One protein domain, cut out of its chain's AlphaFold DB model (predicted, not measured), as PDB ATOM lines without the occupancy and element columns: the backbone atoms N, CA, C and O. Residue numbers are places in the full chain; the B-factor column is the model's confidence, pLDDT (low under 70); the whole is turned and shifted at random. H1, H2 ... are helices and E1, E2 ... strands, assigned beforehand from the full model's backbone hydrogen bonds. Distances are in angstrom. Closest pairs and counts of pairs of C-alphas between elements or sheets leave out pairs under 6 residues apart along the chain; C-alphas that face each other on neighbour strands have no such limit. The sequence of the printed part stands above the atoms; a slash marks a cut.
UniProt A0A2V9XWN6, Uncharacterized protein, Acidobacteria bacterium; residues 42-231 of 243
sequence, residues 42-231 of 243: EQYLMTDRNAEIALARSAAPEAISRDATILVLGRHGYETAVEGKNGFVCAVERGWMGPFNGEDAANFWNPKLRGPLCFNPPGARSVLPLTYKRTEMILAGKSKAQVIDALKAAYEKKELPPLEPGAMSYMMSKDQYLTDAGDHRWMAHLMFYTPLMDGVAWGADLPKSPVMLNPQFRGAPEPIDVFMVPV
ATOM      1  N   GLU A  42       0.567  10.284  26.386       97.44
ATOM      2  CA  GLU A  42       1.782  10.403  27.197       97.44
ATOM      3  C   GLU A  42       2.947  11.053  26.444       97.44
ATOM      4  O   GLU A  42       3.742  11.753  27.062       97.44
ATOM      5  N   GLN A  43       3.040  10.866  25.124       97.75
ATOM      6  CA  GLN A  43       4.105  11.462  24.312       97.75
ATOM      7  C   GLN A  43       3.879  12.957  24.039       97.75
ATOM      8  O   GLN A  43       4.823  13.676  23.711       97.75
ATOM      9  N   TYR A  44       2.645  13.446  24.180       97.94
ATOM     10  CA  TYR A  44       2.321  14.869  24.075       97.94
ATOM     11  C   TYR A  44       2.430  15.584  25.423       97.94
ATOM     12  O   TYR A  44       2.667  16.792  25.448       97.94
ATOM     13  N   LEU A  45       2.278  14.882  26.545       98.00
ATOM     14  CA  LEU A  45       2.424  15.468  27.879       98.00
ATOM     15  C   LEU A  45       3.900  15.750  28.201       98.00
ATOM     16  O   LEU A  45       4.803  15.083  27.697       98.00
ATOM     17  N   MET A  46       4.153  16.745  29.051       97.69
ATOM     18  CA  MET A  46       5.466  16.947  29.666       97.69
ATOM     19  C   MET A  46       5.422  16.394  31.089       97.69
ATOM     20  O   MET A  46       4.658  16.872  31.921       97.69
ATOM     21  N   THR A  47       6.217  15.357  31.366       92.69
ATOM     22  CA  THR A  47       6.205  14.677  32.676       92.69
ATOM     23  C   THR A  47       6.630  15.610  33.810       92.69
ATOM     24  O   THR A  47       6.081  15.537  34.906       92.69
ATOM     25  N   ASP A  48       7.582  16.506  33.541       96.75
ATOM     26  CA  ASP A  48       7.935  17.585  34.455       96.75
ATOM     27  C   ASP A  48       7.054  18.813  34.188       96.75
ATOM     28  O   ASP A  48       7.257  19.562  33.229       96.75
ATOM     29  N   ARG A  49       6.081  19.036  35.079       96.88
ATOM     30  CA  ARG A  49       5.187  20.201  35.037       96.88
ATOM     31  C   ARG A  49       5.962  21.521  35.109       96.88
ATOM     32  O   ARG A  49       5.569  22.482  34.454       96.88
ATOM     33  N   ASN A  50       7.062  21.583  35.863       98.31
ATOM     34  CA  ASN A  50       7.868  22.801  35.965       98.31
ATOM     35  C   ASN A  50       8.605  23.097  34.658       98.31
ATOM     36  O   ASN A  50       8.738  24.266  34.294       98.31
ATOM     37  N   ALA A  51       9.020  22.062  33.923       98.50
ATOM     38  CA  ALA A  51       9.598  22.235  32.598       98.50
ATOM     39  C   ALA A  51       8.579  22.822  31.606       98.50
ATOM     40  O   ALA A  51       8.936  23.708  30.833       98.50
ATOM     41  N   GLU A  52       7.307  22.404  31.650       98.75
ATOM     42  CA  GLU A  52       6.273  22.997  30.786       98.75
ATOM     43  C   GLU A  52       5.948  24.442  31.180       98.75
ATOM     44  O   GLU A  52       5.816  25.295  30.305       98.75
ATOM     45  N   ILE A  53       5.911  24.751  32.482       98.88
ATOM     46  CA  ILE A  53       5.759  26.132  32.971       98.88
ATOM     47  C   ILE A  53       6.910  27.013  32.468       98.88
ATOM     48  O   ILE A  53       6.671  28.117  31.973       98.88
ATOM     49  N   ALA A  54       8.156  26.548  32.595       98.75
ATOM     50  CA  ALA A  54       9.331  27.286  32.140       98.75
ATOM     51  C   ALA A  54       9.308  27.495  30.618       98.75
ATOM     52  O   ALA A  54       9.528  28.612  30.144       98.75
ATOM     53  N   LEU A  55       8.956  26.451  29.863       98.81
ATOM     54  CA  LEU A  55       8.827  26.523  28.413       98.81
ATOM     55  C   LEU A  55       7.729  27.514  27.999       98.81
ATOM     56  O   LEU A  55       7.996  28.392  27.183       98.81
ATOM     57  N   ALA A  56       6.544  27.471  28.614       98.88
ATOM     58  CA  ALA A  56       5.475  28.439  28.360       98.88
ATOM     59  C   ALA A  56       5.917  29.886  28.654       98.88
ATOM     60  O   ALA A  56       5.672  30.785  27.852       98.88
ATOM     61  N   ARG A  57       6.628  30.128  29.766       98.75
ATOM     62  CA  ARG A  57       7.157  31.465  30.100       98.75
ATOM     63  C   ARG A  57       8.175  31.972  29.084       98.75
ATOM     64  O   ARG A  57       8.213  33.170  28.815       98.75
ATOM     65  N   SER A  58       8.961  31.075  28.493       98.69
ATOM     66  CA  SER A  58       9.955  31.433  27.477       98.69
ATOM     67  C   SER A  58       9.340  31.937  26.163       98.69
ATOM     68  O   SER A  58      10.067  32.421  25.300       98.69
ATOM     69  N   ALA A  59       8.018  31.870  25.991       98.56
ATOM     70  CA  ALA A  59       7.339  32.380  24.807       98.56
ATOM     71  C   ALA A  59       7.425  33.905  24.630       98.56
ATOM     72  O   ALA A  59       7.334  34.390  23.503       98.56
ATOM     73  N   ALA A  60       7.592  34.657  25.722       98.69
ATOM     74  CA  ALA A  60       7.634  36.117  25.730       98.69
ATOM     75  C   ALA A  60       8.734  36.633  26.675       98.69
ATOM     76  O   ALA A  60       9.143  35.903  27.581       98.69
ATOM     77  N   PRO A  61       9.205  37.884  26.502       98.56
ATOM     78  CA  PRO A  61      10.148  38.508  27.425       98.56
ATOM     79  C   PRO A  61       9.681  38.432  28.878       98.56
ATOM     80  O   PRO A  61       8.485  38.545  29.149       98.56
ATOM     81  N   GLU A  62      10.622  38.321  29.817       98.12
ATOM     82  CA  GLU A  62      10.315  38.167  31.247       98.12
ATOM     83  C   GLU A  62       9.382  39.273  31.771       98.12
ATOM     84  O   GLU A  62       8.458  39.003  32.534       98.12
ATOM     85  N   ALA A  63       9.556  40.513  31.302       98.19
ATOM     86  CA  ALA A  63       8.699  41.641  31.670       98.19
ATOM     87  C   ALA A  63       7.204  41.423  31.347       98.19
ATOM     88  O   ALA A  63       6.352  42.075  31.947       98.19
ATOM     89  N   ILE A  64       6.891  40.515  30.420       98.44
ATOM     90  CA  ILE A  64       5.536  40.091  30.056       98.44
ATOM     91  C   ILE A  64       5.204  38.761  30.735       98.44
ATOM     92  O   ILE A  64       4.189  38.648  31.420       98.44
ATOM     93  N   SER A  65       6.049  37.742  30.563       98.56
ATOM     94  CA  SER A  65       5.712  36.376  30.963       98.56
ATOM     95  C   SER A  65       5.804  36.126  32.464       98.56
ATOM     96  O   SER A  65       5.168  35.186  32.938       98.56
ATOM     97  N   ARG A  66       6.537  36.941  33.238       98.44
ATOM     98  CA  ARG A  66       6.674  36.783  34.699       98.44
ATOM     99  C   ARG A  66       5.324  36.829  35.412       98.44
ATOM    100  O   ARG A  66       5.044  35.956  36.231       98.44
ATOM    101  N   ASP A  67       4.485  37.793  35.052       98.44
ATOM    102  CA  ASP A  67       3.190  38.044  35.694       98.44
ATOM    103  C   ASP A  67       2.000  37.487  34.881       98.44
ATOM    104  O   ASP A  67       0.847  37.795  35.186       98.44
ATOM    105  N   ALA A  68       2.269  36.669  33.856       98.88
ATOM    106  CA  ALA A  68       1.258  36.003  33.037       98.88
ATOM    107  C   ALA A  68       0.659  34.773  33.737       98.88
ATOM    108  O   ALA A  68       1.324  34.105  34.535       98.88
ATOM    109  N   THR A  69      -0.586  34.444  33.389       98.94
ATOM    110  CA  THR A  69      -1.180  33.145  33.719       98.94
ATOM    111  C   THR A  69      -0.480  32.083  32.882       98.94
ATOM    112  O   THR A  69      -0.306  32.264  31.676       98.94
ATOM    113  N   ILE A  70      -0.071  30.978  33.500       98.94
ATOM    114  CA  ILE A  70       0.632  29.896  32.807       98.94
ATOM    115  C   ILE A  70      -0.232  28.648  32.790       98.94
ATOM    116  O   ILE A  70      -0.665  28.174  33.843       98.94
ATOM    117  N   LEU A  71      -0.434  28.108  31.593       98.94
ATOM    118  CA  LEU A  71      -1.173  26.880  31.358       98.94
ATOM    119  C   LEU A  71      -0.222  25.723  31.061       98.94
ATOM    120  O   LEU A  71       0.804  25.902  30.404       98.94
ATOM    121  N   VAL A  72      -0.600  24.528  31.501       98.75
ATOM    122  CA  VAL A  72       0.092  23.269  31.189       98.75
ATOM    123  C   VAL A  72      -0.889  22.277  30.587       98.75
ATOM    124  O   VAL A  72      -2.087  22.339  30.874       98.75
ATOM    125  N   LEU A  73      -0.404  21.375  29.737       98.75
ATOM    126  CA  LEU A  73      -1.259  20.381  29.104       98.75
ATOM    127  C   LEU A  73      -1.512  19.209  30.061       98.75
ATOM    128  O   LEU A  73      -0.590  18.488  30.440       98.75
ATOM    129  N   GLY A  74      -2.775  18.989  30.411       98.19
ATOM    130  CA  GLY A  74      -3.267  17.795  31.089       98.19
ATOM    131  C   GLY A  74      -3.824  16.753  30.111       98.19
ATOM    132  O   GLY A  74      -3.869  16.946  28.896       98.19
ATOM    133  N   ARG A  75      -4.304  15.624  30.649       97.56
ATOM    134  CA  ARG A  75      -4.882  14.518  29.850       97.56
ATOM    135  C   ARG A  75      -6.191  14.870  29.147       97.56
ATOM    136  O   ARG A  75      -6.564  14.182  28.203       97.56
ATOM    137  N   HIS A  76      -6.882  15.901  29.621       97.50
ATOM    138  CA  HIS A  76      -8.205  16.286  29.133       97.50
ATOM    139  C   HIS A  76      -8.255  17.701  28.557       97.50
ATOM    140  O   HIS A  76      -9.309  18.102  28.088       97.50
ATOM    141  N   GLY A  77      -7.150  18.446  28.567       98.31
ATOM    142  CA  GLY A  77      -7.117  19.846  28.151       98.31
ATOM    143  C   GLY A  77      -6.024  20.615  28.879       98.31
ATOM    144  O   GLY A  77      -5.199  20.020  29.569       98.31
ATOM    145  N   TYR A  78      -6.008  21.935  28.718       98.69
ATOM    146  CA  TYR A  78      -5.088  22.794  29.461       98.69
ATOM    147  C   TYR A  78      -5.604  23.078  30.870       98.69
ATOM    148  O   TYR A  78      -6.797  23.274  31.085       98.69
ATOM    149  N   GLU A  79      -4.678  23.160  31.817       98.25
ATOM    150  CA  GLU A  79      -4.941  23.491  33.213       98.25
ATOM    151  C   GLU A  79      -4.105  24.703  33.622       98.25
ATOM    152  O   GLU A  79      -2.932  24.811  33.250       98.25
ATOM    153  N   THR A  80      -4.664  25.589  34.447       98.69
ATOM    154  CA  THR A  80      -3.880  26.670  35.047       98.69
ATOM    155  C   THR A  80      -2.859  26.092  36.023       98.69
ATOM    156  O   THR A  80      -3.200  25.432  37.004       98.69
ATOM    157  N   ALA A  81      -1.579  26.336  35.759       98.56
ATOM    158  CA  ALA A  81      -0.485  25.988  36.656       98.56
ATOM    159  C   ALA A  81       0.006  27.170  37.486       98.56
ATOM    160  O   ALA A  81       0.480  26.965  38.602       98.56
ATOM    161  N   VAL A  82      -0.106  28.388  36.956       98.75
ATOM    162  CA  VAL A  82       0.207  29.615  37.690       98.75
ATOM    163  C   VAL A  82      -0.854  30.658  37.386       98.75
ATOM    164  O   VAL A  82      -1.106  30.948  36.219       98.75
ATOM    165  N   GLU A  83      -1.428  31.242  38.433       98.56
ATOM    166  CA  GLU A  83      -2.322  32.392  38.311       98.56
ATOM    167  C   GLU A  83      -1.529  33.671  38.015       98.56
ATOM    168  O   GLU A  83      -0.571  34.008  38.721       98.56
ATOM    169  N   GLY A  84      -1.931  34.376  36.958       98.06
ATOM    170  CA  GLY A  84      -1.329  35.628  36.510       98.06
ATOM    171  C   GLY A  84      -1.998  36.875  37.081       98.06
ATOM    172  O   GLY A  84      -3.007  36.822  37.781       98.06
ATOM    173  N   LYS A  85      -1.419  38.036  36.763       98.25
ATOM    174  CA  LYS A  85      -1.863  39.363  37.230       98.25
ATOM    175  C   LYS A  85      -1.920  40.426  36.133       98.25
ATOM    176  O   LYS A  85      -2.456  41.503  36.372       98.25
ATOM    177  N   ASN A  86      -1.372  40.158  34.947       98.31
ATOM    178  CA  ASN A  86      -1.273  41.143  33.861       98.31
ATOM    179  C   ASN A  86      -2.199  40.856  32.660       98.31
ATOM    180  O   ASN A  86      -2.147  41.571  31.661       98.31
ATOM    181  N   GLY A  87      -3.032  39.814  32.747       98.50
ATOM    182  CA  GLY A  87      -3.972  39.414  31.696       98.50
ATOM    183  C   GLY A  87      -3.348  38.690  30.497       98.50
ATOM    184  O   GLY A  87      -4.089  38.280  29.607       98.50
ATOM    185  N   PHE A  88      -2.024  38.520  30.460       98.88
ATOM    186  CA  PHE A  88      -1.373  37.638  29.494       98.88
ATOM    187  C   PHE A  88      -1.555  36.182  29.906       98.88
ATOM    188  O   PHE A  88      -1.582  35.864  31.098       98.88
ATOM    189  N   VAL A  89      -1.638  35.297  28.914       98.94
ATOM    190  CA  VAL A  89      -1.749  33.854  29.144       98.94
ATOM    191  C   VAL A  89      -0.759  33.124  28.252       98.94
ATOM    192  O   VAL A  89      -0.855  33.208  27.028       98.94
ATOM    193  N   CYS A  90       0.190  32.411  28.858       98.94
ATOM    194  CA  CYS A  90       1.179  31.629  28.127       98.94
ATOM    195  C   CYS A  90       0.902  30.122  28.229       98.94
ATOM    196  O   CYS A  90       0.510  29.616  29.282       98.94
ATOM    197  N   ALA A  91       1.145  29.409  27.133       98.81
ATOM    198  CA  ALA A  91       0.952  27.969  27.006       98.81
ATOM    199  C   ALA A  91       1.968  27.379  26.019       98.81
ATOM    200  O   ALA A  91       2.675  28.107  25.321       98.81
ATOM    201  N   VAL A  92       2.025  26.051  25.935       98.81
ATOM    202  CA  VAL A  92       2.796  25.343  24.909       98.81
ATOM    203  C   VAL A  92       1.824  24.601  24.001       98.81
ATOM    204  O   VAL A  92       1.307  23.553  24.373       98.81
ATOM    205  N   GLU A  93       1.576  25.117  22.802       98.44
ATOM    206  CA  GLU A  93       0.724  24.440  21.830       98.44
ATOM    207  C   GLU A  93       1.369  23.149  21.303       98.44
ATOM    208  O   GLU A  93       2.595  22.985  21.273       98.44
ATOM    209  N   ARG A  94       0.517  22.199  20.907       98.25
ATOM    210  CA  ARG A  94       0.906  20.936  20.266       98.25
ATOM    211  C   ARG A  94       0.548  20.968  18.788       98.25
ATOM    212  O   ARG A  94      -0.194  21.837  18.337       98.25
ATOM    213  N   GLY A  95       1.048  19.986  18.038       96.50
ATOM    214  CA  GLY A  95       0.950  19.985  16.577       96.50
ATOM    215  C   GLY A  95      -0.472  20.056  16.032       96.50
ATOM    216  O   GLY A  95      -0.688  20.630  14.966       96.50
ATOM    217  N   TRP A  96      -1.463  19.589  16.793       96.81
ATOM    218  CA  TRP A  96      -2.863  19.675  16.397       96.81
ATOM    219  C   TRP A  96      -3.415  21.094  16.361       96.81
ATOM    220  O   TRP A  96      -4.576  21.220  16.001       96.81
ATOM    221  N   MET A  97      -2.654  22.135  16.705       96.81
ATOM    222  CA  MET A  97      -3.036  23.529  16.454       96.81
ATOM    223  C   MET A  97      -2.650  24.031  15.059       96.81
ATOM    224  O   MET A  97      -3.174  25.062  14.659       96.81
ATOM    225  N   GLY A  98      -1.796  23.318  14.312       94.94
ATOM    226  CA  GLY A  98      -1.464  23.621  12.911       94.94
ATOM    227  C   GLY A  98      -2.564  23.214  11.916       94.94
ATOM    228  O   GLY A  98      -3.621  22.752  12.330       94.94
ATOM    229  N   PRO A  99      -2.354  23.317  10.598       94.94
ATOM    230  CA  PRO A  99      -3.385  23.002   9.602       94.94
ATOM    231  C   PRO A  99      -3.884  21.554   9.699       94.94
ATOM    232  O   PRO A  99      -3.096  20.632   9.907       94.94
ATOM    233  N   PHE A 100      -5.187  21.316   9.512       94.88
ATOM    234  CA  PHE A 100      -5.736  19.951   9.561       94.88
ATOM    235  C   PHE A 100      -5.238  19.062   8.411       94.88
ATOM    236  O   PHE A 100      -4.987  17.870   8.622       94.88
ATOM    237  N   ASN A 101      -5.114  19.632   7.209       91.12
ATOM    238  CA  ASN A 101      -4.850  18.928   5.953       91.12
ATOM    239  C   ASN A 101      -3.838  19.699   5.086       91.12
ATOM    240  O   ASN A 101      -3.564  20.866   5.347       91.12
ATOM    241  N   GLY A 102      -3.340  19.056   4.026       88.31
ATOM    242  CA  GLY A 102      -2.363  19.645   3.103       88.31
ATOM    243  C   GLY A 102      -0.912  19.402   3.520       88.31
ATOM    244  O   GLY A 102      -0.642  18.663   4.468       88.31
ATOM    245  N   GLU A 103       0.021  20.003   2.786       85.25
ATOM    246  CA  GLU A 103       1.467  19.838   3.010       85.25
ATOM    247  C   GLU A 103       1.909  20.426   4.361       85.25
ATOM    248  O   GLU A 103       2.713  19.820   5.072       85.25
ATOM    249  N   ASP A 104       1.291  21.532   4.781       86.88
ATOM    250  CA  ASP A 104       1.568  22.198   6.061       86.88
ATOM    251  C   ASP A 104       1.048  21.414   7.286       86.88
ATOM    252  O   ASP A 104       1.392  21.720   8.428       86.88
ATOM    253  N   ALA A 105       0.247  20.360   7.074       91.12
ATOM    254  CA  ALA A 105      -0.294  19.510   8.138       91.12
ATOM    255  C   ALA A 105       0.639  18.357   8.553       91.12
ATOM    256  O   ALA A 105       0.255  17.535   9.391       91.12
ATOM    257  N   ALA A 106       1.853  18.269   7.992       90.38
ATOM    258  CA  ALA A 106       2.790  17.167   8.243       90.38
ATOM    259  C   ALA A 106       3.126  16.975   9.736       90.38
ATOM    260  O   ALA A 106       3.330  15.850  10.189       90.38
ATOM    261  N   ASN A 107       3.130  18.057  10.521       91.94
ATOM    262  CA  ASN A 107       3.411  18.007  11.957       91.94
ATOM    263  C   ASN A 107       2.156  17.914  12.842       91.94
ATOM    264  O   ASN A 107       2.286  17.941  14.065       91.94
ATOM    265  N   PHE A 108       0.949  17.778  12.276       94.94
ATOM    266  CA  PHE A 108      -0.294  17.795  13.061       94.94
ATOM    267  C   PHE A 108      -0.289  16.749  14.185       94.94
ATOM    268  O   PHE A 108      -0.664  17.034  15.320       94.94
ATOM    269  N   TRP A 109       0.165  15.534  13.875       96.56
ATOM    270  CA  TRP A 109       0.258  14.442  14.842       96.56
ATOM    271  C   TRP A 109       1.639  14.297  15.476       96.56
ATOM    272  O   TRP A 109       1.834  13.380  16.268       96.56
ATOM    273  N   ASN A 110       2.585  15.190  15.187       95.88
ATOM    274  CA  ASN A 110       3.944  15.095  15.703       95.88
ATOM    275  C   ASN A 110       3.959  15.276  17.237       95.88
ATOM    276  O   ASN A 110       3.704  16.385  17.724       95.88
ATOM    277  N   PRO A 111       4.288  14.232  18.023       96.56
ATOM    278  CA  PRO A 111       4.301  14.321  19.477       96.56
ATOM    279  C   PRO A 111       5.498  15.094  20.021       96.56
ATOM    280  O   PRO A 111       5.518  15.379  21.213       96.56
ATOM    281  N   LYS A 112       6.469  15.473  19.188       96.00
ATOM    282  CA  LYS A 112       7.595  16.330  19.579       96.00
ATOM    283  C   LYS A 112       7.268  17.813  19.467       96.00
ATOM    284  O   LYS A 112       7.936  18.613  20.112       96.00
ATOM    285  N   LEU A 113       6.246  18.185  18.688       96.62
ATOM    286  CA  LEU A 113       5.916  19.589  18.464       96.62
ATOM    287  C   LEU A 113       5.501  20.258  19.778       96.62
ATOM    288  O   LEU A 113       4.555  19.830  20.449       96.62
ATOM    289  N   ARG A 114       6.248  21.294  20.147       97.81
ATOM    290  CA  ARG A 114       6.046  22.142  21.318       97.81
ATOM    291  C   ARG A 114       6.221  23.583  20.858       97.81
ATOM    292  O   ARG A 114       7.344  24.006  20.596       97.81
ATOM    293  N   GLY A 115       5.108  24.302  20.722       97.75
ATOM    294  CA  GLY A 115       5.069  25.702  20.302       97.75
ATOM    295  C   GLY A 115       4.742  26.616  21.480       97.75
ATOM    296  O   GLY A 115       3.561  26.802  21.773       97.75
ATOM    297  N   PRO A 116       5.738  27.166  22.194       98.56
ATOM    298  CA  PRO A 116       5.489  28.044  23.325       98.56
ATOM    299  C   PRO A 116       5.000  29.388  22.809       98.56
ATOM    300  O   PRO A 116       5.693  30.042  22.028       98.56
ATOM    301  N   LEU A 117       3.833  29.816  23.273       98.44
ATOM    302  CA  LEU A 117       3.268  31.109  22.924       98.44
ATOM    303  C   LEU A 117       2.711  31.831  24.149       98.44
ATOM    304  O   LEU A 117       2.372  31.205  25.155       98.44
ATOM    305  N   CYS A 118       2.616  33.156  24.069       98.88
ATOM    306  CA  CYS A 118       1.974  33.962  25.099       98.88
ATOM    307  C   CYS A 118       0.997  34.962  24.496       98.88
ATOM    308  O   CYS A 118       1.405  35.925  23.844       98.88
ATOM    309  N   PHE A 119      -0.294  34.730  24.713       98.94
ATOM    310  CA  PHE A 119      -1.366  35.595  24.248       98.94
ATOM    311  C   PHE A 119      -1.427  36.881  25.062       98.94
ATOM    312  O   PHE A 119      -1.327  36.860  26.292       98.94
ATOM    313  N   ASN A 120      -1.672  37.993  24.376       98.88
ATOM    314  CA  ASN A 120      -2.084  39.226  25.034       98.88
ATOM    315  C   ASN A 120      -3.533  39.146  25.535       98.88
ATOM    316  O   ASN A 120      -4.242  38.207  25.177       98.88
ATOM    317  N   PRO A 121      -4.015  40.115  26.339       98.75
ATOM    318  CA  PRO A 121      -5.345  40.003  26.930       98.75
ATOM    319  C   PRO A 121      -6.491  39.821  25.910       98.75
ATOM    320  O   PRO A 121      -7.325  38.948  26.143       98.75
ATOM    321  N   PRO A 122      -6.544  40.549  24.772       98.81
ATOM    322  CA  PRO A 122      -7.493  40.245  23.696       98.81
ATOM    323  C   PRO A 122      -7.345  38.820  23.138       98.81
ATOM    324  O   PRO A 122      -8.323  38.078  23.084       98.81
ATOM    325  N   GLY A 123      -6.124  38.381  22.808       98.69
ATOM    326  CA  GLY A 123      -5.866  37.027  22.306       98.69
ATOM    327  C   GLY A 123      -6.265  35.930  23.298       98.69
ATOM    328  O   GLY A 123      -6.859  34.925  22.913       98.69
ATOM    329  N   ALA A 124      -6.031  36.148  24.591       98.75
ATOM    330  CA  ALA A 124      -6.415  35.224  25.649       98.75
ATOM    331  C   ALA A 124      -7.941  35.101  25.799       98.75
ATOM    332  O   ALA A 124      -8.439  34.040  26.166       98.75
ATOM    333  N   ARG A 125      -8.701  36.163  25.507       98.56
ATOM    334  CA  ARG A 125     -10.168  36.120  25.558       98.56
ATOM    335  C   ARG A 125     -10.799  35.566  24.290       98.56
ATOM    336  O   ARG A 125     -11.843  34.929  24.389       98.56
ATOM    337  N   SER A 126     -10.193  35.792  23.124       98.12
ATOM    338  CA  SER A 126     -10.841  35.481  21.846       98.12
ATOM    339  C   SER A 126     -10.212  34.352  21.029       98.12
ATOM    340  O   SER A 126     -10.903  33.750  20.214       98.12
ATOM    341  N   VAL A 127      -8.924  34.052  21.216       98.31
ATOM    342  CA  VAL A 127      -8.204  33.002  20.463       98.31
ATOM    343  C   VAL A 127      -7.998  31.760  21.322       98.31
ATOM    344  O   VAL A 127      -8.312  30.656  20.896       98.31
ATOM    345  N   LEU A 128      -7.544  31.923  22.562       98.44
ATOM    346  CA  LEU A 128      -7.278  30.805  23.470       98.44
ATOM    347  C   LEU A 128      -8.476  29.839  23.678       98.44
ATOM    348  O   LEU A 128      -8.237  28.633  23.760       98.44
ATOM    349  N   PRO A 129      -9.755  30.278  23.685       98.44
ATOM    350  CA  PRO A 129     -10.891  29.348  23.746       98.44
ATOM    351  C   PRO A 129     -10.974  28.368  22.565       98.44
ATOM    352  O   PRO A 129     -11.425  27.235  22.739       98.44
ATOM    353  N   LEU A 130     -10.499  28.763  21.378       97.75
ATOM    354  CA  LEU A 130     -10.336  27.849  20.246       97.75
ATOM    355  C   LEU A 130      -9.256  26.802  20.552       97.75
ATOM    356  O   LEU A 130      -9.493  25.612  20.341       97.75
ATOM    357  N   THR A 131      -8.106  27.224  21.092       98.06
ATOM    358  CA  THR A 131      -7.020  26.318  21.502       98.06
ATOM    359  C   THR A 131      -7.511  25.288  22.523       98.06
ATOM    360  O   THR A 131      -7.194  24.101  22.388       98.06
ATOM    361  N   TYR A 132      -8.338  25.697  23.493       98.69
ATOM    362  CA  TYR A 132      -8.986  24.786  24.443       98.69
ATOM    363  C   TYR A 132      -9.893  23.785  23.747       98.69
ATOM    364  O   TYR A 132      -9.620  22.586  23.795       98.69
ATOM    365  N   LYS A 133     -10.914  24.269  23.030       98.38
ATOM    366  CA  LYS A 133     -11.924  23.413  22.394       98.38
ATOM    367  C   LYS A 133     -11.280  22.384  21.467       98.38
ATOM    368  O   LYS A 133     -11.611  21.201  21.509       98.38
ATOM    369  N   ARG A 134     -10.325  22.823  20.646       97.88
ATOM    370  CA  ARG A 134      -9.607  21.957  19.711       97.88
ATOM    371  C   ARG A 134      -8.773  20.903  20.438       97.88
ATOM    372  O   ARG A 134      -8.839  19.729  20.080       97.88
ATOM    373  N   THR A 135      -8.046  21.296  21.482       98.69
ATOM    374  CA  THR A 135      -7.228  20.377  22.289       98.69
ATOM    375  C   THR A 135      -8.082  19.349  23.029       98.69
ATOM    376  O   THR A 135      -7.801  18.157  22.942       98.69
ATOM    377  N   GLU A 136      -9.153  19.778  23.695       98.69
ATOM    378  CA  GLU A 136     -10.077  18.897  24.420       98.69
ATOM    379  C   GLU A 136     -10.692  17.841  23.496       98.69
ATOM    380  O   GLU A 136     -10.718  16.656  23.827       98.69
ATOM    381  N   MET A 137     -11.137  18.240  22.299       98.56
ATOM    382  CA  MET A 137     -11.705  17.301  21.333       98.56
ATOM    383  C   MET A 137     -10.686  16.272  20.837       98.56
ATOM    384  O   MET A 137     -11.022  15.092  20.715       98.56
ATOM    385  N   ILE A 138      -9.455  16.702  20.554       98.38
ATOM    386  CA  ILE A 138      -8.381  15.802  20.119       98.38
ATOM    387  C   ILE A 138      -8.048  14.800  21.229       98.38
ATOM    388  O   ILE A 138      -8.007  13.598  20.974       98.38
ATOM    389  N   LEU A 139      -7.894  15.267  22.470       98.50
ATOM    390  CA  LEU A 139      -7.627  14.405  23.625       98.50
ATOM    391  C   LEU A 139      -8.805  13.478  23.964       98.50
ATOM    392  O   LEU A 139      -8.596  12.377  24.466       98.50
ATOM    393  N   ALA A 140     -10.034  13.871  23.621       98.31
ATOM    394  CA  ALA A 140     -11.222  13.021  23.690       98.31
ATOM    395  C   ALA A 140     -11.330  12.004  22.531       98.31
ATOM    396  O   ALA A 140     -12.357  11.336  22.388       98.31
ATOM    397  N   GLY A 141     -10.302  11.889  21.683       97.38
ATOM    398  CA  GLY A 141     -10.225  10.904  20.603       97.38
ATOM    399  C   GLY A 141     -11.058  11.248  19.369       97.38
ATOM    400  O   GLY A 141     -11.371  10.357  18.574       97.38
ATOM    401  N   LYS A 142     -11.456  12.513  19.186       98.31
ATOM    402  CA  LYS A 142     -12.166  12.937  17.972       98.31
ATOM    403  C   LYS A 142     -11.226  12.929  16.769       98.31
ATOM    404  O   LYS A 142     -10.078  13.363  16.847       98.31
ATOM    405  N   SER A 143     -11.731  12.465  15.628       97.00
ATOM    406  CA  SER A 143     -10.994  12.526  14.364       97.00
ATOM    407  C   SER A 143     -10.882  13.967  13.856       97.00
ATOM    408  O   SER A 143     -11.704  14.816  14.198       97.00
ATOM    409  N   LYS A 144      -9.917  14.244  12.965       97.00
ATOM    410  CA  LYS A 144      -9.780  15.564  12.315       97.00
ATOM    411  C   LYS A 144     -11.102  16.055  11.714       97.00
ATOM    412  O   LYS A 144     -11.481  17.194  11.943       97.00
ATOM    413  N   ALA A 145     -11.827  15.183  11.010       97.69
ATOM    414  CA  ALA A 145     -13.123  15.513  10.416       97.69
ATOM    415  C   ALA A 145     -14.168  15.904  11.476       97.69
ATOM    416  O   ALA A 145     -14.821  16.932  11.343       97.69
ATOM    417  N   GLN A 146     -14.262  15.143  12.571       98.25
ATOM    418  CA  GLN A 146     -15.180  15.458  13.669       98.25
ATOM    419  C   GLN A 146     -14.844  16.794  14.344       98.25
ATOM    420  O   GLN A 146     -15.755  17.528  14.720       98.25
ATOM    421  N   VAL A 147     -13.555  17.113  14.501       98.38
ATOM    422  CA  VAL A 147     -13.120  18.413  15.033       98.38
ATOM    423  C   VAL A 147     -13.492  19.538  14.070       98.38
ATOM    424  O   VAL A 147     -14.080  20.524  14.503       98.38
ATOM    425  N   ILE A 148     -13.223  19.377  12.770       98.12
ATOM    426  CA  ILE A 148     -13.579  20.367  11.745       98.12
ATOM    427  C   ILE A 148     -15.082  20.671  11.778       98.12
ATOM    428  O   ILE A 148     -15.469  21.839  11.831       98.12
ATOM    429  N   ASP A 149     -15.928  19.641  11.776       98.31
ATOM    430  CA  ASP A 149     -17.384  19.813  11.756       98.31
ATOM    431  C   ASP A 149     -17.902  20.474  13.039       98.31
ATOM    432  O   ASP A 149     -18.752  21.365  12.986       98.31
ATOM    433  N   ALA A 150     -17.352  20.105  14.199       97.94
ATOM    434  CA  ALA A 150     -17.722  20.734  15.462       97.94
ATOM    435  C   ALA A 150     -17.271  22.197  15.552       97.94
ATOM    436  O   ALA A 150     -17.995  23.014  16.118       97.94
ATOM    437  N   LEU A 151     -16.101  22.544  15.004       97.69
ATOM    438  CA  LEU A 151     -15.628  23.928  14.962       97.69
ATOM    439  C   LEU A 151     -16.498  24.782  14.037       97.69
ATOM    440  O   LEU A 151     -16.917  25.860  14.452       97.69
ATOM    441  N   LYS A 152     -16.862  24.287  12.845       97.25
ATOM    442  CA  LYS A 152     -17.826  24.967  11.958       97.25
ATOM    443  C   LYS A 152     -19.141  25.251  12.682       97.25
ATOM    444  O   LYS A 152     -19.572  26.400  12.746       97.25
ATOM    445  N   ALA A 153     -19.717  24.225  13.310       97.69
ATOM    446  CA  ALA A 153     -20.953  24.367  14.070       97.69
ATOM    447  C   ALA A 153     -20.810  25.357  15.241       97.69
ATOM    448  O   ALA A 153     -21.731  26.124  15.510       97.69
ATOM    449  N   ALA A 154     -19.664  25.369  15.928       96.88
ATOM    450  CA  ALA A 154     -19.404  26.298  17.023       96.88
ATOM    451  C   ALA A 154     -19.326  27.757  16.547       96.88
ATOM    452  O   ALA A 154     -19.836  28.641  17.235       96.88
ATOM    453  N   TYR A 155     -18.750  28.019  15.371       94.88
ATOM    454  CA  TYR A 155     -18.759  29.357  14.773       94.88
ATOM    455  C   TYR A 155     -20.158  29.773  14.309       94.88
ATOM    456  O   TYR A 155     -20.596  30.878  14.631       94.88
ATOM    457  N   GLU A 156     -20.898  28.890  13.632       95.50
ATOM    458  CA  GLU A 156     -22.282  29.152  13.201       95.50
ATOM    459  C   GLU A 156     -23.203  29.475  14.386       95.50
ATOM    460  O   GLU A 156     -24.011  30.404  14.328       95.50
ATOM    461  N   LYS A 157     -23.043  28.738  15.490       96.94
ATOM    462  CA  LYS A 157     -23.814  28.915  16.729       96.94
ATOM    463  C   LYS A 157     -23.265  30.000  17.653       96.94
ATOM    464  O   LYS A 157     -23.882  30.264  18.682       96.94
ATOM    465  N   LYS A 158     -22.139  30.634  17.302       95.44
ATOM    466  CA  LYS A 158     -21.454  31.646  18.129       95.44
ATOM    467  C   LYS A 158     -21.097  31.131  19.534       95.44
ATOM    468  O   LYS A 158     -21.174  31.868  20.511       95.44
ATOM    469  N   GLU A 159     -20.717  29.857  19.632       96.31
ATOM    470  CA  GLU A 159     -20.220  29.231  20.867       96.31
ATOM    471  C   GLU A 159     -18.776  29.643  21.185       96.31
ATOM    472  O   GLU A 159     -18.356  29.585  22.338       96.31
ATOM    473  N   LEU A 160     -18.005  30.033  20.164       96.00
ATOM    474  CA  LEU A 160     -16.682  30.627  20.333       96.00
ATOM    475  C   LEU A 160     -16.804  32.158  20.361       96.00
ATOM    476  O   LEU A 160     -17.591  32.715  19.586       96.00
ATOM    477  N   PRO A 161     -16.040  32.849  21.227       95.19
ATOM    478  CA  PRO A 161     -16.061  34.303  21.276       95.19
ATOM    479  C   PRO A 161     -15.597  34.904  19.941       95.19
ATOM    480  O   PRO A 161     -14.744  34.322  19.263       95.19
ATOM    481  N   PRO A 162     -16.137  36.070  19.547       94.31
ATOM    482  CA  PRO A 162     -15.641  36.778  18.379       94.31
ATOM    483  C   PRO A 162     -14.193  37.216  18.610       94.31
ATOM    484  O   PRO A 162     -13.801  37.536  19.733       94.31
ATOM    485  N   LEU A 163     -13.416  37.266  17.529       95.75
ATOM    486  CA  LEU A 163     -12.044  37.746  17.581       95.75
ATOM    487  C   LEU A 163     -11.999  39.212  18.034       95.75
ATOM    488  O   LEU A 163     -12.677  40.063  17.455       95.75
ATOM    489  N   GLU A 164     -11.200  39.510  19.057       97.38
ATOM    490  CA  GLU A 164     -11.069  40.873  19.567       97.38
ATOM    491  C   GLU A 164     -10.019  41.682  18.780       97.38
ATOM    492  O   GLU A 164      -8.959  41.153  18.424       97.38
ATOM    493  N   PRO A 165     -10.251  42.989  18.548       97.12
ATOM    494  CA  PRO A 165      -9.245  43.868  17.965       97.12
ATOM    495  C   PRO A 165      -7.936  43.859  18.763       97.12
ATOM    496  O   PRO A 165      -7.926  43.999  19.986       97.12
ATOM    497  N   GLY A 166      -6.814  43.732  18.053       97.12
ATOM    498  CA  GLY A 166      -5.485  43.698  18.664       97.12
ATOM    499  C   GLY A 166      -5.114  42.357  19.301       97.12
ATOM    500  O   GLY A 166      -4.121  42.305  20.028       97.12
ATOM    501  N   ALA A 167      -5.869  41.280  19.053       98.56
ATOM    502  CA  ALA A 167      -5.474  39.928  19.434       98.56
ATOM    503  C   ALA A 167      -4.124  39.551  18.805       98.56
ATOM    504  O   ALA A 167      -3.961  39.542  17.584       98.56
ATOM    505  N   MET A 168      -3.150  39.230  19.655       98.75
ATOM    506  CA  MET A 168      -1.828  38.774  19.236       98.75
ATOM    507  C   MET A 168      -1.241  37.778  20.239       98.75
ATOM    508  O   MET A 168      -1.721  37.644  21.371       98.75
ATOM    509  N   SER A 169      -0.184  37.089  19.830       98.81
ATOM    510  CA  SER A 169       0.664  36.312  20.726       98.81
ATOM    511  C   SER A 169       2.145  36.504  20.408       98.81
ATOM    512  O   SER A 169       2.544  36.836  19.290       98.81
ATOM    513  N   TYR A 170       2.972  36.306  21.429       98.75
ATOM    514  CA  TYR A 170       4.416  36.159  21.287       98.75
ATOM    515  C   TYR A 170       4.750  34.688  21.053       98.75
ATOM    516  O   TYR A 170       4.235  33.845  21.781       98.75
ATOM    517  N   MET A 171       5.655  34.393  20.120       97.88
ATOM    518  CA  MET A 171       6.303  33.088  19.962       97.88
ATOM    519  C   MET A 171       7.811  33.325  19.807       97.88
ATOM    520  O   MET A 171       8.380  33.325  18.716       97.88
ATOM    521  N   MET A 172       8.455  33.646  20.933       97.88
ATOM    522  CA  MET A 172       9.852  34.100  20.996       97.88
ATOM    523  C   MET A 172      10.782  33.122  21.725       97.88
ATOM    524  O   MET A 172      11.910  33.489  22.061       97.88
ATOM    525  N   SER A 173      10.328  31.899  22.002       97.44
ATOM    526  CA  SER A 173      11.160  30.895  22.664       97.44
ATOM    527  C   SER A 173      12.197  30.319  21.706       97.44
ATOM    528  O   SER A 173      11.854  29.825  20.634       97.44
ATOM    529  N   LYS A 174      13.464  30.305  22.129       95.00
ATOM    530  CA  LYS A 174      14.535  29.576  21.431       95.00
ATOM    531  C   LYS A 174      14.482  28.061  21.654       95.00
ATOM    532  O   LYS A 174      15.195  27.331  20.976       95.00
ATOM    533  N   ASP A 175      13.650  27.609  22.592       95.44
ATOM    534  CA  ASP A 175      13.460  26.199  22.946       95.44
ATOM    535  C   ASP A 175      12.221  25.602  22.256       95.44
ATOM    536  O   ASP A 175      11.790  24.491  22.567       95.44
ATOM    537  N   GLN A 176      11.631  26.340  21.308       94.00
ATOM    538  CA  GLN A 176      10.526  25.850  20.498       94.00
ATOM    539  C   GLN A 176      10.940  24.663  19.622       94.00
ATOM    540  O   GLN A 176      12.050  24.607  19.087       94.00
ATOM    541  N   TYR A 177      10.000  23.744  19.435       95.75
ATOM    542  CA  TYR A 177      10.107  22.629  18.508       95.75
ATOM    543  C   TYR A 177       8.887  22.679  17.591       95.75
ATOM    544  O   TYR A 177       7.826  22.171  17.949       95.75
ATOM    545  N   LEU A 178       8.997  23.344  16.439       92.31
ATOM    546  CA  LEU A 178       7.841  23.611  15.568       92.31
ATOM    547  C   LEU A 178       7.708  22.647  14.387       92.31
ATOM    548  O   LEU A 178       6.631  22.509  13.814       92.31
ATOM    549  N   THR A 179       8.789  21.989  13.988       87.25
ATOM    550  CA  THR A 179       8.790  21.133  12.799       87.25
ATOM    551  C   THR A 179       9.916  20.130  12.879       87.25
ATOM    552  O   THR A 179      10.982  20.506  13.334       87.25
ATOM    553  N   ASP A 180       9.733  18.904  12.387       86.19
ATOM    554  CA  ASP A 180      10.840  17.952  12.186       86.19
ATOM    555  C   ASP A 180      11.718  18.310  10.968       86.19
ATOM    556  O   ASP A 180      12.818  17.784  10.804       86.19
ATOM    557  N   ALA A 181      11.230  19.181  10.084       80.12
ATOM    558  CA  ALA A 181      11.931  19.554   8.866       80.12
ATOM    559  C   ALA A 181      12.860  20.753   9.107       80.12
ATOM    560  O   ALA A 181      12.388  21.866   9.314       80.12
ATOM    561  N   GLY A 182      14.171  20.543   8.986       80.19
ATOM    562  CA  GLY A 182      15.161  21.615   9.136       80.19
ATOM    563  C   GLY A 182      15.440  21.959  10.599       80.19
ATOM    564  O   GLY A 182      15.458  21.065  11.443       80.19
ATOM    565  N   ASP A 183      15.702  23.238  10.897       81.56
ATOM    566  CA  ASP A 183      15.858  23.683  12.288       81.56
ATOM    567  C   ASP A 183      14.485  23.700  12.968       81.56
ATOM    568  O   ASP A 183      13.576  24.428  12.570       81.56
ATOM    569  N   HIS A 184      14.347  22.878  14.006       81.69
ATOM    570  CA  HIS A 184      13.134  22.789  14.816       81.69
ATOM    571  C   HIS A 184      12.832  24.107  15.545       81.69
ATOM    572  O   HIS A 184      11.673  24.384  15.873       81.69
ATOM    573  N   ARG A 185      13.874  24.921  15.768       80.88
ATOM    574  CA  ARG A 185      13.788  26.270  16.313       80.88
ATOM    575  C   ARG A 185      13.654  27.224  15.144       80.88
ATOM    576  O   ARG A 185      14.632  27.612  14.507       80.88
ATOM    577  N   TRP A 186      12.418  27.594  14.858       83.94
ATOM    578  CA  TRP A 186      12.173  28.623  13.862       83.94
ATOM    579  C   TRP A 186      12.551  30.012  14.396       83.94
ATOM    580  O   TRP A 186      13.123  30.117  15.466       83.94
ATOM    581  N   MET A 187      12.249  31.098  13.699       89.44
ATOM    582  CA  MET A 187      12.533  32.452  14.190       89.44
ATOM    583  C   MET A 187      11.666  32.864  15.398       89.44
ATOM    584  O   MET A 187      10.547  32.377  15.582       89.44
ATOM    585  N   ALA A 188      12.158  33.826  16.183       95.06
ATOM    586  CA  ALA A 188      11.330  34.562  17.133       95.06
ATOM    587  C   ALA A 188      10.375  35.487  16.367       95.06
ATOM    588  O   ALA A 188      10.811  36.227  15.483       95.06
ATOM    589  N   HIS A 189       9.088  35.473  16.703       96.88
ATOM    590  CA  HIS A 189       8.099  36.283  15.994       96.88
ATOM    591  C   HIS A 189       6.885  36.635  16.861       96.88
ATOM    592  O   HIS A 189       6.648  36.064  17.929       96.88
ATOM    593  N   LEU A 190       6.126  37.617  16.384       98.12
ATOM    594  CA  LEU A 190       4.787  37.942  16.868       98.12
ATOM    595  C   LEU A 190       3.756  37.357  15.908       98.12
ATOM    596  O   LEU A 190       3.984  37.374  14.699       98.12
ATOM    597  N   MET A 191       2.629  36.892  16.436       98.25
ATOM    598  CA  MET A 191       1.479  36.427  15.665       98.25
ATOM    599  C   MET A 191       0.314  37.385  15.898       98.25
ATOM    600  O   MET A 191      -0.058  37.628  17.041       98.25
ATOM    601  N   PHE A 192      -0.272  37.920  14.835       98.12
ATOM    602  CA  PHE A 192      -1.428  38.809  14.873       98.12
ATOM    603  C   PHE A 192      -2.625  38.075  14.295       98.12
ATOM    604  O   PHE A 192      -2.584  37.625  13.151       98.12
ATOM    605  N   TYR A 193      -3.684  37.961  15.087       98.06
ATOM    606  CA  TYR A 193      -4.899  37.265  14.694       98.06
ATOM    607  C   TYR A 193      -5.881  38.285  14.129       98.06
ATOM    608  O   TYR A 193      -6.219  39.269  14.796       98.06
ATOM    609  N   THR A 194      -6.371  38.043  12.918       96.50
ATOM    610  CA  THR A 194      -7.384  38.878  12.262       96.50
ATOM    611  C   THR A 194      -8.553  38.017  11.795       96.50
ATOM    612  O   THR A 194      -8.400  36.805  11.635       96.50
ATOM    613  N   PRO A 195      -9.733  38.605  11.524       95.38
ATOM    614  CA  PRO A 195     -10.698  37.955  10.645       95.38
ATOM    615  C   PRO A 195     -10.037  37.623   9.300       95.38
ATOM    616  O   PRO A 195      -8.949  38.123   9.010       95.38
ATOM    617  N   LEU A 196     -10.699  36.821   8.467       94.25
ATOM    618  CA  LEU A 196     -10.196  36.558   7.117       94.25
ATOM    619  C   LEU A 196      -9.965  37.873   6.357       94.25
ATOM    620  O   LEU A 196     -10.857  38.726   6.284       94.25
ATOM    621  N   MET A 197      -8.764  38.033   5.816       88.62
ATOM    622  CA  MET A 197      -8.301  39.230   5.124       88.62
ATOM    623  C   MET A 197      -7.499  38.852   3.880       88.62
ATOM    624  O   MET A 197      -6.900  37.786   3.788       88.62
ATOM    625  N   ASP A 198      -7.442  39.764   2.910       87.56
ATOM    626  CA  ASP A 198      -6.495  39.618   1.810       87.56
ATOM    627  C   ASP A 198      -5.069  39.851   2.332       87.56
ATOM    628  O   ASP A 198      -4.713  40.970   2.714       87.56
ATOM    629  N   GLY A 199      -4.246  38.798   2.346       88.62
ATOM    630  CA  GLY A 199      -2.849  38.885   2.771       88.62
ATOM    631  C   GLY A 199      -2.039  39.908   1.966       88.62
ATOM    632  O   GLY A 199      -1.140  40.550   2.516       88.62
ATOM    633  N   VAL A 200      -2.408  40.154   0.701       91.31
ATOM    634  CA  VAL A 200      -1.774  41.174  -0.149       91.31
ATOM    635  C   VAL A 200      -1.995  42.579   0.410       91.31
ATOM    636  O   VAL A 200      -1.090  43.410   0.333       91.31
ATOM    637  N   ALA A 201      -3.143  42.845   1.040       91.62
ATOM    638  CA  ALA A 201      -3.426  44.144   1.655       91.62
ATOM    639  C   ALA A 201      -2.482  44.465   2.831       91.62
ATOM    640  O   ALA A 201      -2.290  45.632   3.165       91.62
ATOM    641  N   TRP A 202      -1.863  43.440   3.423       92.44
ATOM    642  CA  TRP A 202      -0.829  43.559   4.457       92.44
ATOM    643  C   TRP A 202       0.596  43.427   3.907       92.44
ATOM    644  O   TRP A 202       1.563  43.489   4.666       92.44
ATOM    645  N   GLY A 203       0.741  43.224   2.595       94.94
ATOM    646  CA  GLY A 203       2.018  42.915   1.965       94.94
ATOM    647  C   GLY A 203       2.622  41.595   2.450       94.94
ATOM    648  O   GLY A 203       3.846  41.465   2.450       94.94
ATOM    649  N   ALA A 204       1.798  40.646   2.902       96.00
ATOM    650  CA  ALA A 204       2.277  39.358   3.384       96.00
ATOM    651  C   ALA A 204       2.937  38.552   2.255       96.00
ATOM    652  O   ALA A 204       2.477  38.579   1.113       96.00
ATOM    653  N   ASP A 205       4.028  37.858   2.583       94.56
ATOM    654  CA  ASP A 205       4.773  36.955   1.693       94.56
ATOM    655  C   ASP A 205       5.355  37.620   0.420       94.56
ATOM    656  O   ASP A 205       5.823  36.941  -0.497       94.56
ATOM    657  N   LEU A 206       5.380  38.959   0.352       95.12
ATOM    658  CA  LEU A 206       6.028  39.702  -0.734       95.12
ATOM    659  C   LEU A 206       7.560  39.737  -0.573       95.12
ATOM    660  O   LEU A 206       8.071  39.697   0.550       95.12
ATOM    661  N   PRO A 207       8.331  39.898  -1.670       94.19
ATOM    662  CA  PRO A 207       9.785  40.002  -1.594       94.19
ATOM    663  C   PRO A 207      10.248  41.088  -0.614       94.19
ATOM    664  O   PRO A 207       9.902  42.258  -0.772       94.19
ATOM    665  N   LYS A 208      11.082  40.698   0.360       91.25
ATOM    666  CA  LYS A 208      11.619  41.565   1.430       91.25
ATOM    667  C   LYS A 208      10.568  42.141   2.390       91.25
ATOM    668  O   LYS A 208      10.903  43.023   3.179       91.25
ATOM    669  N   SER A 209       9.323  41.670   2.339       94.44
ATOM    670  CA  SER A 209       8.338  41.988   3.366       94.44
ATOM    671  C   SER A 209       8.676  41.240   4.656       94.44
ATOM    672  O   SER A 209       9.000  40.054   4.597       94.44
ATOM    673  N   PRO A 210       8.593  41.889   5.828       93.25
ATOM    674  CA  PRO A 210       8.705  41.192   7.101       93.25
ATOM    675  C   PRO A 210       7.399  40.478   7.480       93.25
ATOM    676  O   PRO A 210       7.384  39.726   8.445       93.25
ATOM    677  N   VAL A 211       6.291  40.739   6.781       96.00
ATOM    678  CA  VAL A 211       4.987  40.162   7.112       96.00
ATOM    679  C   VAL A 211       4.830  38.831   6.385       96.00
ATOM    680  O   VAL A 211       5.006  38.762   5.171       96.00
ATOM    681  N   MET A 212       4.460  37.789   7.123       95.19
ATOM    682  CA  MET A 212       4.153  36.466   6.575       95.19
ATOM    683  C   MET A 212       2.733  36.047   6.914       95.19
ATOM    684  O   MET A 212       2.246  36.355   8.004       95.19
ATOM    685  N   LEU A 213       2.086  35.296   6.023       95.25
ATOM    686  CA  LEU A 213       0.786  34.694   6.312       95.25
ATOM    687  C   LEU A 213       0.973  33.261   6.821       95.25
ATOM    688  O   LEU A 213       1.339  32.355   6.071       95.25
ATOM    689  N   ASN A 214       0.673  33.022   8.094       93.94
ATOM    690  CA  ASN A 214       0.771  31.697   8.698       93.94
ATOM    691  C   ASN A 214      -0.324  30.759   8.143       93.94
ATOM    692  O   ASN A 214      -1.479  31.176   8.013       93.94
ATOM    693  N   PRO A 215      -0.008  29.490   7.825       91.06
ATOM    694  CA  PRO A 215      -1.002  28.525   7.362       91.06
ATOM    695  C   PRO A 215      -1.963  27.996   8.443       91.06
ATOM    696  O   PRO A 215      -2.944  27.364   8.071       91.06
ATOM    697  N   GLN A 216      -1.725  28.248   9.739       91.00
ATOM    698  CA  GLN A 216      -2.379  27.621  10.905       91.00
ATOM    699  C   GLN A 216      -3.903  27.429  10.789       91.00
ATOM    700  O   GLN A 216      -4.399  26.353  11.127       91.00
ATOM    701  N   PHE A 217      -4.623  28.454  10.318       93.19
ATOM    702  CA  PHE A 217      -6.086  28.464  10.202       93.19
ATOM    703  C   PHE A 217      -6.549  28.683   8.758       93.19
ATOM    704  O   PHE A 217      -7.105  27.768   8.151       93.19
ATOM    705  N   ARG A 218      -6.329  29.886   8.199       89.62
ATOM    706  CA  ARG A 218      -6.682  30.269   6.814       89.62
ATOM    707  C   ARG A 218      -8.116  29.895   6.412       89.62
ATOM    708  O   ARG A 218      -8.362  29.394   5.315       89.62
ATOM    709  N   GLY A 219      -9.076  30.090   7.316       90.75
ATOM    710  CA  GLY A 219     -10.488  29.798   7.043       90.75
ATOM    711  C   GLY A 219     -10.859  28.313   7.075       90.75
ATOM    712  O   GLY A 219     -11.947  27.959   6.620       90.75
ATOM    713  N   ALA A 220      -9.982  27.429   7.566       91.00
ATOM    714  CA  ALA A 220     -10.118  25.984   7.389       91.00
ATOM    715  C   ALA A 220     -10.057  25.169   8.705       91.00
ATOM    716  O   ALA A 220      -9.091  24.432   8.920       91.00
ATOM    717  N   PRO A 221     -11.131  25.154   9.527       93.88
ATOM    718  CA  PRO A 221     -12.406  25.869   9.366       93.88
ATOM    719  C   PRO A 221     -12.473  27.221  10.086       93.88
ATOM    720  O   PRO A 221     -13.494  27.903  10.001       93.88
ATOM    721  N   GLU A 222     -11.453  27.578  10.861       95.19
ATOM    722  CA  GLU A 222     -11.494  28.768  11.699       95.19
ATOM    723  C   GLU A 222     -11.395  30.030  10.827       95.19
ATOM    724  O   GLU A 222     -10.437  30.147  10.060       95.19
ATOM    725  N   PRO A 223     -12.345  30.987  10.912       95.31
ATOM    726  CA  PRO A 223     -12.396  32.181  10.064       95.31
ATOM    727  C   PRO A 223     -11.392  33.247  10.533       95.31
ATOM    728  O   PRO A 223     -11.742  34.408  10.759       95.31
ATOM    729  N   ILE A 224     -10.149  32.823  10.732       96.62
ATOM    730  CA  ILE A 224      -9.045  33.597  11.279       96.62
ATOM    731  C   ILE A 224      -7.880  33.503  10.298       96.62
ATOM    732  O   ILE A 224      -7.503  32.406   9.878       96.62
ATOM    733  N   ASP A 225      -7.292  34.650   9.983       96.50
ATOM    734  CA  ASP A 225      -5.952  34.723   9.416       96.50
ATOM    735  C   ASP A 225      -4.955  35.080  10.512       96.50
ATOM    736  O   ASP A 225      -5.274  35.760  11.492       96.50
ATOM    737  N   VAL A 226      -3.735  34.574  10.358       97.50
ATOM    738  CA  VAL A 226      -2.663  34.805  11.319       97.50
ATOM    739  C   VAL A 226      -1.465  35.368  10.582       97.50
ATOM    740  O   VAL A 226      -0.823  34.677   9.792       97.50
ATOM    741  N   PHE A 227      -1.152  36.626  10.855       97.38
ATOM    742  CA  PHE A 227       0.023  37.291  10.310       97.38
ATOM    743  C   PHE A 227       1.191  37.155  11.271       97.38
ATOM    744  O   PHE A 227       1.029  37.314  12.477       97.38
ATOM    745  N   MET A 228       2.378  36.891  10.746       96.50
ATOM    746  CA  MET A 228       3.594  36.783  11.538       96.50
ATOM    747  C   MET A 228       4.569  37.885  11.183       96.50
ATOM    748  O   MET A 228       4.758  38.195  10.008       96.50
ATOM    749  N   VAL A 229       5.220  38.432  12.205       96.69
ATOM    750  CA  VAL A 229       6.294  39.413  12.045       96.69
ATOM    751  C   VAL A 229       7.523  38.930  12.825       96.69
ATOM    752  O   VAL A 229       7.438  38.825  14.054       96.69
ATOM    753  N   PRO A 230       8.653  38.630  12.151       95.38
ATOM    754  CA  PRO A 230       9.920  38.309  12.791       95.38
ATOM    755  C   PRO A 230      10.357  39.406  13.752       95.38
ATOM    756  O   PRO A 230      10.211  40.598  13.473       95.38
ATOM    757  N   VAL A 231      10.996  39.005  14.842       94.94
ATOM    758  CA  VAL A 231      11.707  39.912  15.741       94.94
ATOM    759  C   VAL A 231      13.166  39.481  15.856       94.94
ATOM    760  O   VAL A 231      13.493  38.299  15.836       94.94
TER     761      VAL A 231
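This is residues 42 to 231 of the 243 residues of an uncharacterized protein of Acidobacteria bacterium (UniProt A0A2V9XWN6). One strongly twisted wall of eight strands runs through the domain, with H1 over one face near one edge and H4 over the other face. H5 folds back beside H4 in a helical hairpin, off the sheet, while the short H6 sits near the far edge strand E7. The 190 printed residues hold six named helices and eight named strands, in the order H1 H2 E1 E2 E3 E4 H3 H4 H5 E5 E6 H6 E7 E8. The sheet is mixed, in the order E2 E1 E3 E4 E5 E6 E8 E7, and the class is mixed, helices and strands, with under half of the residues in named elements. The whole is compact and rounded, with a radius of gyration of the C-alphas of 15.6 A and spans of 42 by 37 by 34 A.

Across the sheet come E2, residues 78 to 82, E1, 69 to 73, E3, 89 to 93, E4, 115 to 119, E5, 168 to 171, E6, 189 to 195, E8, 224 to 230, and E7, 212 to 214. E6 and E8 are each 19.6 A long. H1, residues 49 to 57, is 12.5 A long and begins at C-alpha 49 (5.187, 20.201, 35.037). H2 is residues 62 to 65, H3 121 to 126 and H6 199 to 202. H4, residues 128 to 139, is 16.4 A long, and H5, residues 144 to 156, 18.5 A. E8 ends at C-alpha 230 (9.920, 38.309, 12.791).

E1 and E3 are parallel at 21 degrees, with N 71 and O 90 2.9 A apart, within hydrogen-bond range. E6 and E8 are antiparallel at 157 degrees, with N 192 and O 227 at 2.8 A. E6, H6 and E7 form a split strand-helix-strand unit, two strands running the same way with E8 between them, and its crossover is right-handed. In three layers, helices on both faces of a sheet, H1 is on one face at a height of 7.3 A and H4 on the other at 9.3 A. The closest C-alphas of H1 and E3 are those of Ala 56 and Ala 91, 4.7 A. H3 stands at the sheet's level, C-alphas 123 and 168 being its closest to E5 at 5.4 A. H2 and H6 only graze the sheet. H4, with residues 134 to 138 alone, touches H5, closest at C-alphas 137 and 147, 6.6 A; they run opposite ways at a shallow tilt of 34 degrees, only just short of steep. In H1, H3, H4 and H5 every O i to N i+4 pair is within hydrogen-bond range; H2 and H6 are too short for such a pair.

The C-alphas of Thr 47 and Ala 201, the two farthest apart, are 43.9 A from each other. The printed part has no cut. The links E3 to E4, H5 to E5 and E5 to E6 are long. Mean pLDDT of the printed part is 95.9, and no printed residue is under 70.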